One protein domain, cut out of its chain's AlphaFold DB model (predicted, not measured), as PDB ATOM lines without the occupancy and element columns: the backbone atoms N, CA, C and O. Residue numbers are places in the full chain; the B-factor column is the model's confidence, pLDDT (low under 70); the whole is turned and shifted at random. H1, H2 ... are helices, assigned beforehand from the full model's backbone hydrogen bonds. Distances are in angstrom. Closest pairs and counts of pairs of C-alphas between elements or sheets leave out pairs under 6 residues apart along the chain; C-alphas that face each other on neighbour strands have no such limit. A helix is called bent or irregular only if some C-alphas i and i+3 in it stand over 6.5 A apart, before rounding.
ATOM      1  N   VAL A  34     191.279 233.483 267.895       96.38
ATOM      2  CA  VAL A  34     192.037 233.859 266.697       96.38
ATOM      3  C   VAL A  34     192.406 232.619 265.890       96.38
ATOM      4  O   VAL A  34     192.121 232.552 264.694       96.38
ATOM      5  N   LEU A  35     193.008 231.621 266.542       95.75
ATOM      6  CA  LEU A  35     193.447 230.390 265.882       95.75
ATOM      7  C   LEU A  35     192.259 229.586 265.349       95.75
ATOM      8  O   LEU A  35     192.309 229.111 264.216       95.75
ATOM      9  N   LEU A  36     191.157 229.536 266.104       95.56
ATOM     10  CA  LEU A  36     189.922 228.893 265.658       95.56
ATOM     11  C   LEU A  36     189.391 229.487 264.343       95.56
ATOM     12  O   LEU A  36     188.994 228.750 263.439       95.56
ATOM     13  N   GLU A  37     189.357 230.814 264.220       97.69
ATOM     14  CA  GLU A  37     188.871 231.465 263.002       97.69
ATOM     15  C   GLU A  37     189.856 231.323 261.832       97.69
ATOM     16  O   GLU A  37     189.421 231.121 260.697       97.69
ATOM     17  N   LEU A  38     191.170 231.330 262.081       97.62
ATOM     18  CA  LEU A  38     192.162 231.043 261.037       97.62
ATOM     19  C   LEU A  38     192.049 229.603 260.516       97.62
ATOM     20  O   LEU A  38     192.087 229.386 259.303       97.62
ATOM     21  N   ASP A  39     191.824 228.622 261.388       96.69
ATOM     22  CA  ASP A  39     191.625 227.230 260.972       96.69
ATOM     23  C   ASP A  39     190.334 227.049 260.170       96.69
ATOM     24  O   ASP A  39     190.332 226.381 259.132       96.69
ATOM     25  N   ARG A  40     189.249 227.725 260.567       97.00
ATOM     26  CA  ARG A  40     188.013 227.779 259.769       97.00
ATOM     27  C   ARG A  40     188.247 228.407 258.396       97.00
ATOM     28  O   ARG A  40     187.720 227.902 257.405       97.00
ATOM     29  N   ALA A  41     189.061 229.462 258.309       97.00
ATOM     30  CA  ALA A  41     189.418 230.077 257.034       97.00
ATOM     31  C   ALA A  41     190.208 229.107 256.139       97.00
ATOM     32  O   ALA A  41     189.905 228.975 254.953       97.00
ATOM     33  N   ARG A  42     191.176 228.374 256.703       97.44
ATOM     34  CA  ARG A  42     191.954 227.354 255.981       97.44
ATOM     35  C   ARG A  42     191.061 226.216 255.480       97.44
ATOM     36  O   ARG A  42     191.156 225.850 254.310       97.44
ATOM     37  N   ALA A  43     190.145 225.723 256.314       97.06
ATOM     38  CA  ALA A  43     189.169 224.706 255.922       97.06
ATOM     39  C   ALA A  43     188.237 225.202 254.800       97.06
ATOM     40  O   ALA A  43     188.021 224.499 253.812       97.06
ATOM     41  N   ALA A  44     187.743 226.440 254.895       96.50
ATOM     42  CA  ALA A  44     186.931 227.057 253.849       96.50
ATOM     43  C   ALA A  44     187.691 227.209 252.523       96.50
ATOM     44  O   ALA A  44     187.094 227.027 251.462       96.50
ATOM     45  N   ARG A  45     188.998 227.505 252.569       96.19
ATOM     46  CA  ARG A  45     189.856 227.581 251.377       96.19
ATOM     47  C   ARG A  45     189.967 226.225 250.687       96.19
ATOM     48  O   ARG A  45     189.798 226.162 249.476       96.19
ATOM     49  N   ILE A  46     190.188 225.157 251.453       96.56
ATOM     50  CA  ILE A  46     190.227 223.779 250.933       96.56
ATOM     51  C   ILE A  46     188.886 223.407 250.280       96.56
ATOM     52  O   ILE A  46     188.866 222.785 249.224       96.56
ATOM     53  N   ALA A  47     187.771 223.848 250.862       95.06
ATOM     54  CA  ALA A  47     186.429 223.632 250.323       95.06
ATOM     55  C   ALA A  47     186.043 224.572 249.153       95.06
ATOM     56  O   ALA A  47     184.906 224.522 248.690       95.06
ATOM     57  N   GLY A  48     186.933 225.468 248.703       94.62
ATOM     58  CA  GLY A  48     186.648 226.434 247.630       94.62
ATOM     59  C   GLY A  48     185.668 227.556 248.009       94.62
ATOM     60  O   GLY A  48     185.177 228.282 247.145       94.62
ATOM     61  N   ASN A  49     185.363 227.741 249.297       93.94
ATOM     62  CA  ASN A  49     184.415 228.752 249.764       93.94
ATOM     63  C   ASN A  49     185.109 230.096 250.042       93.94
ATOM     64  O   ASN A  49     185.303 230.502 251.190       93.94
ATOM     65  N   HIS A  50     185.452 230.826 248.979       90.06
ATOM     66  CA  HIS A  50     186.154 232.116 249.063       90.06
ATOM     67  C   HIS A  50     185.414 233.185 249.886       90.06
ATOM     68  O   HIS A  50     186.035 234.063 250.492       90.06
ATOM     69  N   GLY A  51     184.078 233.140 249.916       90.81
ATOM     70  CA  GLY A  51     183.274 234.025 250.760       90.81
ATOM     71  C   GLY A  51     183.543 233.778 252.242       90.81
ATOM     72  O   GLY A  51     183.845 234.717 252.980       90.81
ATOM     73  N   MET A  52     183.505 232.510 252.652       94.50
ATOM     74  CA  MET A  52     183.759 232.110 254.032       94.50
ATOM     75  C   MET A  52     185.213 232.342 254.450       94.50
ATOM     76  O   MET A  52     185.435 232.797 255.567       94.50
ATOM     77  N   VAL A  53     186.190 232.144 253.551       95.94
ATOM     78  CA  VAL A  53     187.604 232.483 253.819       95.94
ATOM     79  C   VAL A  53     187.731 233.927 254.315       95.94
ATOM     80  O   VAL A  53     188.324 234.170 255.362       95.94
ATOM     81  N   ARG A  54     187.103 234.885 253.618       94.50
ATOM     82  CA  ARG A  54     187.108 236.303 254.020       94.50
ATOM     83  C   ARG A  54     186.375 236.548 255.336       94.50
ATOM     84  O   ARG A  54     186.842 237.341 256.148       94.50
ATOM     85  N   VAL A  55     185.227 235.905 255.549       95.00
ATOM     86  CA  VAL A  55     184.454 236.065 256.793       95.00
ATOM     87  C   VAL A  55     185.273 235.606 257.998       95.00
ATOM     88  O   VAL A  55     185.395 236.360 258.963       95.00
ATOM     89  N   CYS A  56     185.862 234.414 257.930       97.25
ATOM     90  CA  CYS A  56     186.694 233.867 258.995       97.25
ATOM     91  C   CYS A  56     187.965 234.700 259.214       97.25
ATOM     92  O   CYS A  56     188.263 235.062 260.347       97.25
ATOM     93  N   ALA A  57     188.639 235.129 258.145       97.69
ATOM     94  CA  ALA A  57     189.792 236.026 258.242       97.69
ATOM     95  C   ALA A  57     189.469 237.334 258.994       97.69
ATOM     96  O   ALA A  57     190.187 237.728 259.911       97.69
ATOM     97  N   ARG A  58     188.338 237.987 258.687       97.25
ATOM     98  CA  ARG A  58     187.890 239.182 259.428       97.25
ATOM     99  C   ARG A  58     187.618 238.879 260.897       97.25
ATOM    100  O   ARG A  58     187.980 239.673 261.761       97.25
ATOM    101  N   ARG A  59     186.960 237.754 261.187       97.75
ATOM    102  CA  ARG A  59     186.654 237.347 262.564       97.75
ATOM    103  C   ARG A  59     187.917 237.078 263.371       97.75
ATOM    104  O   ARG A  59     187.945 237.482 264.525       97.75
ATOM    105  N   ALA A  60     188.957 236.509 262.764       98.12
ATOM    106  CA  ALA A  60     190.256 236.343 263.410       98.12
ATOM    107  C   ALA A  60     190.865 237.698 263.824       98.12
ATOM    108  O   ALA A  60     191.320 237.845 264.957       98.12
ATOM    109  N   VAL A  61     190.790 238.720 262.959       98.00
ATOM    110  CA  VAL A  61     191.226 240.092 263.294       98.00
ATOM    111  C   VAL A  61     190.393 240.688 264.435       98.00
ATOM    112  O   VAL A  61     190.949 241.258 265.370       98.00
ATOM    113  N   GLY A  62     189.065 240.537 264.388       97.50
ATOM    114  CA  GLY A  62     188.181 240.996 265.466       97.50
ATOM    115  C   GLY A  62     188.481 240.313 266.802       97.50
ATOM    116  O   GLY A  62     188.597 240.979 267.826       97.50
ATOM    117  N   ALA A  63     188.696 238.996 266.778       96.69
ATOM    118  CA  ALA A  63     189.081 238.212 267.944       96.69
ATOM    119  C   ALA A  63     190.415 238.685 268.540       96.69
ATOM    120  O   ALA A  63     190.511 238.833 269.753       96.69
ATOM    121  N   ALA A  64     191.413 238.988 267.703       96.62
ATOM    122  CA  ALA A  64     192.715 239.472 268.163       96.62
ATOM    123  C   ALA A  64     192.641 240.852 268.832       96.62
ATOM    124  O   ALA A  64     193.418 241.131 269.738       96.62
ATOM    125  N   ALA A  65     191.706 241.701 268.400       95.25
ATOM    126  CA  ALA A  65     191.454 243.003 269.010       95.25
ATOM    127  C   ALA A  65     190.470 242.954 270.196       95.25
ATOM    128  O   ALA A  65     190.314 243.956 270.883       95.25
ATOM    129  N   GLY A  66     189.765 241.836 270.414       94.81
ATOM    130  CA  GLY A  66     188.654 241.771 271.371       94.81
ATOM    131  C   GLY A  66     187.447 242.637 270.971       94.81
ATOM    132  O   GLY A  66     186.671 243.055 271.824       94.81
ATOM    133  N   GLU A  67     187.286 242.924 269.677       92.62
ATOM    134  CA  GLU A  67     186.340 243.910 269.147       92.62
ATOM    135  C   GLU A  67     185.569 243.371 267.925       92.62
ATOM    136  O   GLU A  67     185.887 242.337 267.330       92.62
ATOM    137  N   ASN A  68     184.544 244.108 267.482       95.31
ATOM    138  CA  ASN A  68     183.881 243.810 266.216       95.31
ATOM    139  C   ASN A  68     184.860 243.960 265.037       95.31
ATOM    140  O   ASN A  68     185.412 245.036 264.808       95.31
ATOM    141  N   ALA A  69     184.991 242.906 264.227       95.31
ATOM    142  CA  ALA A  69     185.917 242.856 263.098       95.31
ATOM    143  C   ALA A  69     185.840 244.073 262.158       95.31
ATOM    144  O   ALA A  69     186.863 244.623 261.763       95.31
ATOM    145  N   MET A  70     184.633 244.524 261.802       95.62
ATOM    146  CA  MET A  70     184.471 245.641 260.865       95.62
ATOM    147  C   MET A  70     184.824 246.987 261.501       95.62
ATOM    148  O   MET A  70     185.298 247.875 260.796       95.62
ATOM    149  N   ALA A  71     184.620 247.141 262.812       95.81
ATOM    150  CA  ALA A  71     185.034 248.339 263.538       95.81
ATOM    151  C   ALA A  71     186.564 248.453 263.572       95.81
ATOM    152  O   ALA A  71     187.106 249.497 263.210       95.81
ATOM    153  N   VAL A  72     187.252 247.354 263.894       96.44
ATOM    154  CA  VAL A  72     188.722 247.276 263.930       96.44
ATOM    155  C   VAL A  72     189.323 247.567 262.562       96.44
ATOM    156  O   VAL A  72     190.205 248.412 262.445       96.44
ATOM    157  N   LEU A  73     188.824 246.919 261.506       96.69
ATOM    158  CA  LEU A  73     189.332 247.129 260.147       96.69
ATOM    159  C   LEU A  73     189.149 248.579 259.695       96.69
ATOM    160  O   LEU A  73     190.080 249.182 259.160       96.69
ATOM    161  N   ARG A  74     187.981 249.169 259.977       96.25
ATOM    162  CA  ARG A  74     187.699 250.567 259.646       96.25
ATOM    163  C   ARG A  74     188.620 251.512 260.421       96.25
ATOM    164  O   ARG A  74     189.192 252.413 259.814       96.25
ATOM    165  N   ARG A  75     188.835 251.261 261.717       96.38
ATOM    166  CA  ARG A  75     189.795 251.995 262.556       96.38
ATOM    167  C   ARG A  75     191.205 251.920 261.968       96.38
ATOM    168  O   ARG A  75     191.775 252.957 261.655       96.38
ATOM    169  N   ILE A  76     191.720 250.715 261.715       96.75
ATOM    170  CA  ILE A  76     193.068 250.521 261.161       96.75
ATOM    171  C   ILE A  76     193.222 251.231 259.810       96.75
ATOM    172  O   ILE A  76     194.193 251.951 259.597       96.75
ATOM    173  N   SER A  77     192.259 251.064 258.900       96.12
ATOM    174  CA  SER A  77     192.315 251.684 257.570       96.12
ATOM    175  C   SER A  77     192.291 253.221 257.607       96.12
ATOM    176  O   SER A  77     192.900 253.857 256.749       96.12
ATOM    177  N   GLY A  78     191.618 253.814 258.601       95.81
ATOM    178  CA  GLY A  78     191.408 255.260 258.713       95.81
ATOM    179  C   GLY A  78     192.457 256.011 259.538       95.81
ATOM    180  O   GLY A  78     192.569 257.230 259.415       95.81
ATOM    181  N   THR A  79     193.239 255.327 260.375       96.00
ATOM    182  CA  THR A  79     194.229 255.979 261.244       96.00
ATOM    183  C   THR A  79     195.533 256.253 260.490       96.00
ATOM    184  O   THR A  79     196.337 255.355 260.263       96.00
ATOM    185  N   ILE A  80     195.778 257.519 260.137       94.88
ATOM    186  CA  ILE A  80     196.915 257.955 259.298       94.88
ATOM    187  C   ILE A  80     198.289 257.593 259.893       94.88
ATOM    188  O   ILE A  80     199.226 257.336 259.136       94.88
ATOM    189  N   THR A  81     198.412 257.530 261.223       95.88
ATOM    190  CA  THR A  81     199.667 257.188 261.917       95.88
ATOM    191  C   THR A  81     200.056 255.710 261.796       95.88
ATOM    192  O   THR A  81     201.217 255.370 262.003       95.88
ATOM    193  N   ILE A  82     199.127 254.826 261.417       95.81
ATOM    194  CA  ILE A  82     199.405 253.403 261.177       95.81
ATOM    195  C   ILE A  82     200.141 253.247 259.841       95.81
ATOM    196  O   ILE A  82     199.732 253.888 258.876       95.81
ATOM    197  N   PRO A  83     201.168 252.384 259.701       97.25
ATOM    198  CA  PRO A  83     201.896 252.215 258.443       97.25
ATOM    199  C   PRO A  83     200.991 251.919 257.237       97.25
ATOM    200  O   PRO A  83     200.085 251.091 257.313       97.25
ATOM    201  N   HIS A  84     201.274 252.557 256.093       96.00
ATOM    202  CA  HIS A  84     200.432 252.478 254.889       96.00
ATOM    203  C   HIS A  84     200.095 251.040 254.470       96.00
ATOM    204  O   HIS A  84     198.945 250.746 254.155       96.00
ATOM    205  N   HIS A  85     201.076 250.136 254.506       95.06
ATOM    206  CA  HIS A  85     200.866 248.743 254.116       95.06
ATOM    207  C   HIS A  85     199.851 248.027 255.025       95.06
ATOM    208  O   HIS A  85     199.022 247.287 254.515       95.06
ATOM    209  N   VAL A  86     199.831 248.302 256.334       96.75
ATOM    210  CA  VAL A  86     198.837 247.749 257.273       96.75
ATOM    211  C   VAL A  86     197.442 248.302 256.961       96.75
ATOM    212  O   VAL A  86     196.475 247.547 256.852       96.75
ATOM    213  N   ARG A  87     197.332 249.620 256.735       96.19
ATOM    214  CA  ARG A  87     196.054 250.275 256.390       96.19
ATOM    215  C   ARG A  87     195.462 249.747 255.085       96.19
ATOM    216  O   ARG A  87     194.250 249.536 254.992       96.19
ATOM    217  N   LEU A  88     196.313 249.514 254.085       94.06
ATOM    218  CA  LEU A  88     195.911 248.959 252.795       94.06
ATOM    219  C   LEU A  88     195.334 247.550 252.964       94.06
ATOM    220  O   LEU A  88     194.257 247.271 252.447       94.06
ATOM    221  N   ARG A  89     195.992 246.691 253.749       95.25
ATOM    222  CA  ARG A  89     195.528 245.319 254.021       95.25
ATOM    223  C   ARG A  89     194.193 245.315 254.760       95.25
ATOM    224  O   ARG A  89     193.278 244.600 254.364       95.25
ATOM    225  N   ALA A  90     194.024 246.195 255.751       95.50
ATOM    226  CA  ALA A  90     192.736 246.381 256.421       95.50
ATOM    227  C   ALA A  90     191.633 246.813 255.441       95.50
ATOM    228  O   ALA A  90     190.535 246.255 255.463       95.50
ATOM    229  N   THR A  91     191.943 247.748 254.538       93.75
ATOM    230  CA  THR A  91     191.023 248.187 253.478       93.75
ATOM    231  C   THR A  91     190.621 247.020 252.580       93.75
ATOM    232  O   THR A  91     189.432 246.774 252.395       93.75
ATOM    233  N   MET A  92     191.590 246.268 252.054       92.12
ATOM    234  CA  MET A  92     191.342 245.146 251.143       92.12
ATOM    235  C   MET A  92     190.549 244.024 251.816       92.12
ATOM    236  O   MET A  92     189.621 243.477 251.215       92.12
ATOM    237  N   LEU A  93     190.858 243.714 253.077       93.38
ATOM    238  CA  LEU A  93     190.157 242.686 253.835       93.38
ATOM    239  C   LEU A  93     188.725 243.115 254.179       93.38
ATOM    240  O   LEU A  93     187.829 242.270 254.191       93.38
ATOM    241  N   GLN A  94     188.469 244.410 254.395       90.56
ATOM    242  CA  GLN A  94     187.128 244.966 254.615       90.56
ATOM    243  C   GLN A  94     186.204 244.775 253.398       90.56
ATOM    244  O   GLN A  94     184.993 244.588 253.562       90.56
ATOM    245  N   GLN A  95     186.753 244.790 252.181       85.69
ATOM    246  CA  GLN A  95     185.978 244.708 250.942       85.69
ATOM    247  C   GLN A  95     185.428 243.298 250.684       85.69
ATOM    248  O   GLN A  95     186.100 242.285 250.866       85.69
ATOM    249  N   GLY A  96     184.153 243.211 250.296       78.62
ATOM    250  CA  GLY A  96     183.489 241.952 249.938       78.62
ATOM    251  C   GLY A  96     183.380 241.739 248.428       78.62
ATOM    252  O   GLY A  96     183.772 242.589 247.636       78.62
ATOM    253  N   LEU A  97     182.739 240.633 248.033       70.62
ATOM    254  CA  LEU A  97     182.467 240.305 246.625       70.62
ATOM    255  C   LEU A  97     181.759 241.448 245.877       70.62
ATOM    256  O   LEU A  97     182.048 241.709 244.718       70.62
ATOM    257  N   ARG A  98     180.876 242.187 246.559       71.38
ATOM    258  CA  ARG A  98     180.185 243.344 245.974       71.38
ATOM    259  C   ARG A  98     181.143 244.453 245.529       71.38
ATOM    260  O   ARG A  98     180.898 245.065 244.500       71.38
ATOM    261  N   ALA A  99     182.217 244.692 246.277       70.38
ATOM    262  CA  ALA A  99     183.223 245.682 245.909       70.38
ATOM    263  C   ALA A  99     184.069 245.201 244.724       70.38
ATOM    264  O   ALA A  99     184.340 245.982 243.820       70.38
ATOM    265  N   GLN A 100     184.388 243.902 244.675       71.19
ATOM    266  CA  GLN A 100     185.052 243.280 243.525       71.19
ATOM    267  C   GLN A 100     184.250 243.479 242.231       71.19
ATOM    268  O   GLN A 100     184.793 243.893 241.213       71.19
ATOM    269  N   LEU A 101     182.935 243.243 242.288       71.88
ATOM    270  CA  LEU A 101     182.026 243.409 241.148       71.88
ATOM    271  C   LEU A 101     181.895 244.868 240.676       71.88
ATOM    272  O   LEU A 101     181.431 245.108 239.567       71.88
ATOM    273  N   GLN A 102     182.296 245.835 241.501       77.00
ATOM    274  CA  GLN A 102     182.279 247.268 241.195       77.00
ATOM    275  C   GLN A 102     183.663 247.800 240.778       77.00
ATOM    276  O   GLN A 102     183.852 249.011 240.705       77.00
ATOM    277  N   GLY A 103     184.634 246.915 240.521       70.25
ATOM    278  CA  GLY A 103     186.000 247.287 240.136       70.25
ATOM    279  C   GLY A 103     186.917 247.645 241.311       70.25
ATOM    280  O   GLY A 103     188.007 248.165 241.098       70.25
ATOM    281  N   GLY A 104     186.497 247.381 242.550       67.19
ATOM    282  CA  GLY A 104     187.330 247.561 243.737       67.19
ATOM    283  C   GLY A 104     188.339 246.426 243.928       67.19
ATOM    284  O   GLY A 104     188.065 245.269 243.609       67.19
ATOM    285  N   SER A 105     189.499 246.742 244.505       69.25
ATOM    286  CA  SER A 105     190.505 245.742 244.877       69.25
ATOM    287  C   SER A 105     190.069 244.968 246.122       69.25
ATOM    288  O   SER A 105     189.768 245.555 247.164       69.25
ATOM    289  N   VAL A 106     190.053 243.641 246.019       75.12
ATOM    290  CA  VAL A 106     189.823 242.726 247.143       75.12
ATOM    291  C   VAL A 106     191.113 241.962 247.412       75.12
ATOM    292  O   VAL A 106     191.934 241.798 246.519       75.12
ATOM    293  N   SER A 107     191.302 241.532 248.656       80.12
ATOM    294  CA  SER A 107     192.416 240.658 249.021       80.12
ATOM    295  C   SER A 107     192.402 239.341 248.239       80.12
ATOM    296  O   SER A 107     191.394 238.624 248.266       80.12
ATOM    297  N   ASP A 108     193.532 239.021 247.604       84.38
ATOM    298  CA  ASP A 108     193.789 237.728 246.959       84.38
ATOM    299  C   ASP A 108     194.140 236.634 247.981       84.38
ATOM    300  O   ASP A 108     193.855 235.457 247.754       84.38
ATOM    301  N   ASP A 109     194.683 237.018 249.142       93.25
ATOM    302  CA  ASP A 109     194.942 236.119 250.269       93.25
ATOM    303  C   ASP A 109     194.418 236.715 251.589       93.25
ATOM    304  O   ASP A 109     195.163 237.323 252.365       93.25
ATOM    305  N   PRO A 110     193.114 236.533 251.876       95.19
ATOM    306  CA  PRO A 110     192.505 237.067 253.088       95.19
ATOM    307  C   PRO A 110     193.124 236.515 254.374       95.19
ATOM    308  O   PRO A 110     193.052 237.179 255.405       95.19
ATOM    309  N   ILE A 111     193.694 235.304 254.334       97.38
ATOM    310  CA  ILE A 111     194.311 234.673 255.504       97.38
ATOM    311  C   ILE A 111     195.619 235.397 255.824       97.38
ATOM    312  O   ILE A 111     195.787 235.839 256.957       97.38
ATOM    313  N   ALA A 112     196.483 235.601 254.827       96.75
ATOM    314  CA  ALA A 112     197.739 236.332 255.006       96.75
ATOM    315  C   ALA A 112     197.509 237.791 255.441       96.75
ATOM    316  O   ALA A 112     198.204 238.302 256.320       96.75
ATOM    317  N   ASP A 113     196.499 238.459 254.875       96.94
ATOM    318  CA  ASP A 113     196.128 239.811 255.299       96.94
ATOM    319  C   ASP A 113     195.677 239.844 256.770       96.94
ATOM    320  O   ASP A 113     196.035 240.768 257.502       96.94
ATOM    321  N   ALA A 114     194.906 238.847 257.219       97.88
ATOM    322  CA  ALA A 114     194.499 238.742 258.617       97.88
ATOM    323  C   ALA A 114     195.691 238.479 259.543       97.88
ATOM    324  O   ALA A 114     195.802 239.155 260.561       97.88
ATOM    325  N   GLU A 115     196.584 237.553 259.189       98.25
ATOM    326  CA  GLU A 115     197.796 237.246 259.962       98.25
ATOM    327  C   GLU A 115     198.655 238.508 260.164       98.25
ATOM    328  O   GLU A 115     198.974 238.854 261.302       98.25
ATOM    329  N   LEU A 116     198.888 239.295 259.106       97.94
ATOM    330  CA  LEU A 116     199.609 240.573 259.192       97.94
ATOM    331  C   LEU A 116     198.931 241.572 260.145       97.94
ATOM    332  O   LEU A 116     199.596 242.239 260.942       97.94
ATOM    333  N   LEU A 117     197.605 241.707 260.065       97.75
ATOM    334  CA  LEU A 117     196.848 242.628 260.918       97.75
ATOM    335  C   LEU A 117     196.846 242.184 262.385       97.75
ATOM    336  O   LEU A 117     196.918 243.026 263.279       97.75
ATOM    337  N   ILE A 118     196.778 240.877 262.633       98.00
ATOM    338  CA  ILE A 118     196.859 240.283 263.969       98.00
ATOM    339  C   ILE A 118     198.236 240.551 264.581       98.00
ATOM    340  O   ILE A 118     198.313 240.984 265.732       98.00
ATOM    341  N   ASP A 119     199.311 240.353 263.819       97.56
ATOM    342  CA  ASP A 119     200.678 240.622 264.273       97.56
ATOM    343  C   ASP A 119     200.884 242.104 264.599       97.56
ATOM    344  O   ASP A 119     201.463 242.446 265.637       97.56
ATOM    345  N   TYR A 120     200.340 242.995 263.764       97.06
ATOM    346  CA  TYR A 120     200.323 244.428 264.042       97.06
ATOM    347  C   TYR A 120     199.595 244.742 265.360       97.06
ATOM    348  O   TYR A 120     200.159 245.412 266.225       97.06
ATOM    349  N   LEU A 121     198.372 244.233 265.547       95.75
ATOM    350  CA  LEU A 121     197.582 244.464 266.762       95.75
ATOM    351  C   LEU A 121     198.310 243.964 268.015       95.75
ATOM    352  O   LEU A 121     198.421 244.697 268.992       95.75
ATOM    353  N   ARG A 122     198.872 242.753 267.971       95.06
ATOM    354  CA  ARG A 122     199.614 242.153 269.093       95.06
ATOM    355  C   ARG A 122     200.880 242.926 269.450       95.06
ATOM    356  O   ARG A 122     201.242 242.990 270.623       95.06
ATOM    357  N   SER A 123     201.546 243.510 268.458       94.50
ATOM    358  CA  SER A 123     202.752 244.318 268.671       94.50
ATOM    359  C   SER A 123     202.451 245.675 269.314       94.50
ATOM    360  O   SER A 123     203.320 246.223 269.979       94.50
ATOM    361  N   ASN A 124     201.230 246.194 269.142       89.19
ATOM    362  CA  ASN A 124     200.804 247.514 269.627       89.19
ATOM    363  C   ASN A 124     199.828 247.441 270.821       89.19
ATOM    364  O   ASN A 124     199.322 248.467 271.255       89.19
ATOM    365  N   ALA A 125     199.535 246.246 271.345       76.25
ATOM    366  CA  ALA A 125     198.683 246.043 272.523       76.25
ATOM    367  C   ALA A 125     199.472 245.976 273.848       76.25
ATOM    368  O   ALA A 125     198.899 245.644 274.880       76.25
TER     369      ALA A 125
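AT A GLANCE: This is residues 34 to 125 of the 127 residues of an uncharacterized protein of 'Candidatus Kapabacteria' thiocyanatum (UniProt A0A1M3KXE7). Three long helices, H1, H2 and H6, lie nearly parallel in a small bundle, with H2 at the corner of the triangle that their centres make, and the hairpin of H3 and H4 packs across H2 and H6, away from H1. Beyond the last residues of H4, the one short helix H5 and the residues up to H6 form a loop that leads the backbone back to the bundle. The printed part has 92 residues with six named helices in the order H1 H2 H3 H4 H5 H6 and no named strand; the class is all helix. It is compact, with a radius of gyration of the C-alphas of 12.3 A, and its rounded outline spans 37 by 32 by 19 A.

IN THESE COORDINATES: The longest helix is H2, residues 50 to 65, which measures 23.3 A from C-alpha 50 at (186.154, 232.116, 249.063) to C-alpha 65 at (191.454, 243.003, 269.010). Before it in the chain comes H1, residues 34 to 46, 18.8 A long, beginning with C-alpha 34 at (192.037, 233.859, 266.697). After H2 come H3, residues 69 to 78, 14.3 A long, and H4, residues 84 to 94, 15.3 A long. H5 has four residues, 97 to 100, and measures 5.0 A. H6, residues 110 to 124, is 21.2 A long and ends with C-alpha 124 at (200.804, 247.514, 269.627). No helix is bent or irregular.

HOW THE PARTS SIT: H2 is the hub, touching four other helices: H1, H3, H4 and H6. H1, H2 and H6 form a bundle, three helices side by side. H1 and H2 are a helical hairpin; they touch, opposite ways at a shallow tilt of 9 degrees, and their closest C-alphas, those of Ala 41 and Val 53, are 4.4 A apart. H2 and H6 touch and run the same way at a shallow tilt of 6 degrees, with the closest C-alphas, those of Ala 57 and Ala 114, 5.4 A apart. H1 and H6 only just touch, with 3 pairs of C-alphas within 8 A, the closest being Ala 41 and Ile 111 at 6.9 A; H6 takes part with residue 111 alone. H3 touches H2, about perpendicular at 78 degrees, with the C-alphas of Gly 62 and Ala 69 closest at 3.8 A; H2 takes part with residues 58 to 65 alone. H3 and H4 are the second helical hairpin; they touch and run opposite ways at a steep tilt of 35.4 degrees, only just past shallow, and their closest C-alphas, those of Ser 77 and Arg 87, are 4.2 A apart. H4 touches H6, opposite ways at a steep tilt of 51 degrees, with the C-alphas of Arg 89 and Asp 113 closest at 5.7 A. H4 also touches H2, whose residues 54 to 58 alone take part, with the C-alphas of Arg 58 and Leu 93 closest at 7.0 A. H3 and H6 are near each other, with no pair of C-alphas within 8 A. H5 touches no helix; it is close to but not clearly touching H2, with the C-alphas of Gly 51 and Leu 97 closest at 7.6 A. H1 is apart from H3, H4 and H5. In H1, H2, H3, H4 and H6 every O i to N i+4 pair is within hydrogen-bond range; H5 is too short for such a pair.

THE WHOLE: The two C-alphas farthest apart are those of Ala 47 and Thr 81, at 37.9 A. The printed part runs from residue 34 to 125 with no cut. The links from H1 to H2, H2 to H3, H3 to H4 and H4 to H5 are tight, and that from H5 to H6, with 9 residues, is short. The mean pLDDT of the printed part is 92.3; residues 104 to 105 are under 70, and H5 has a mean of 71.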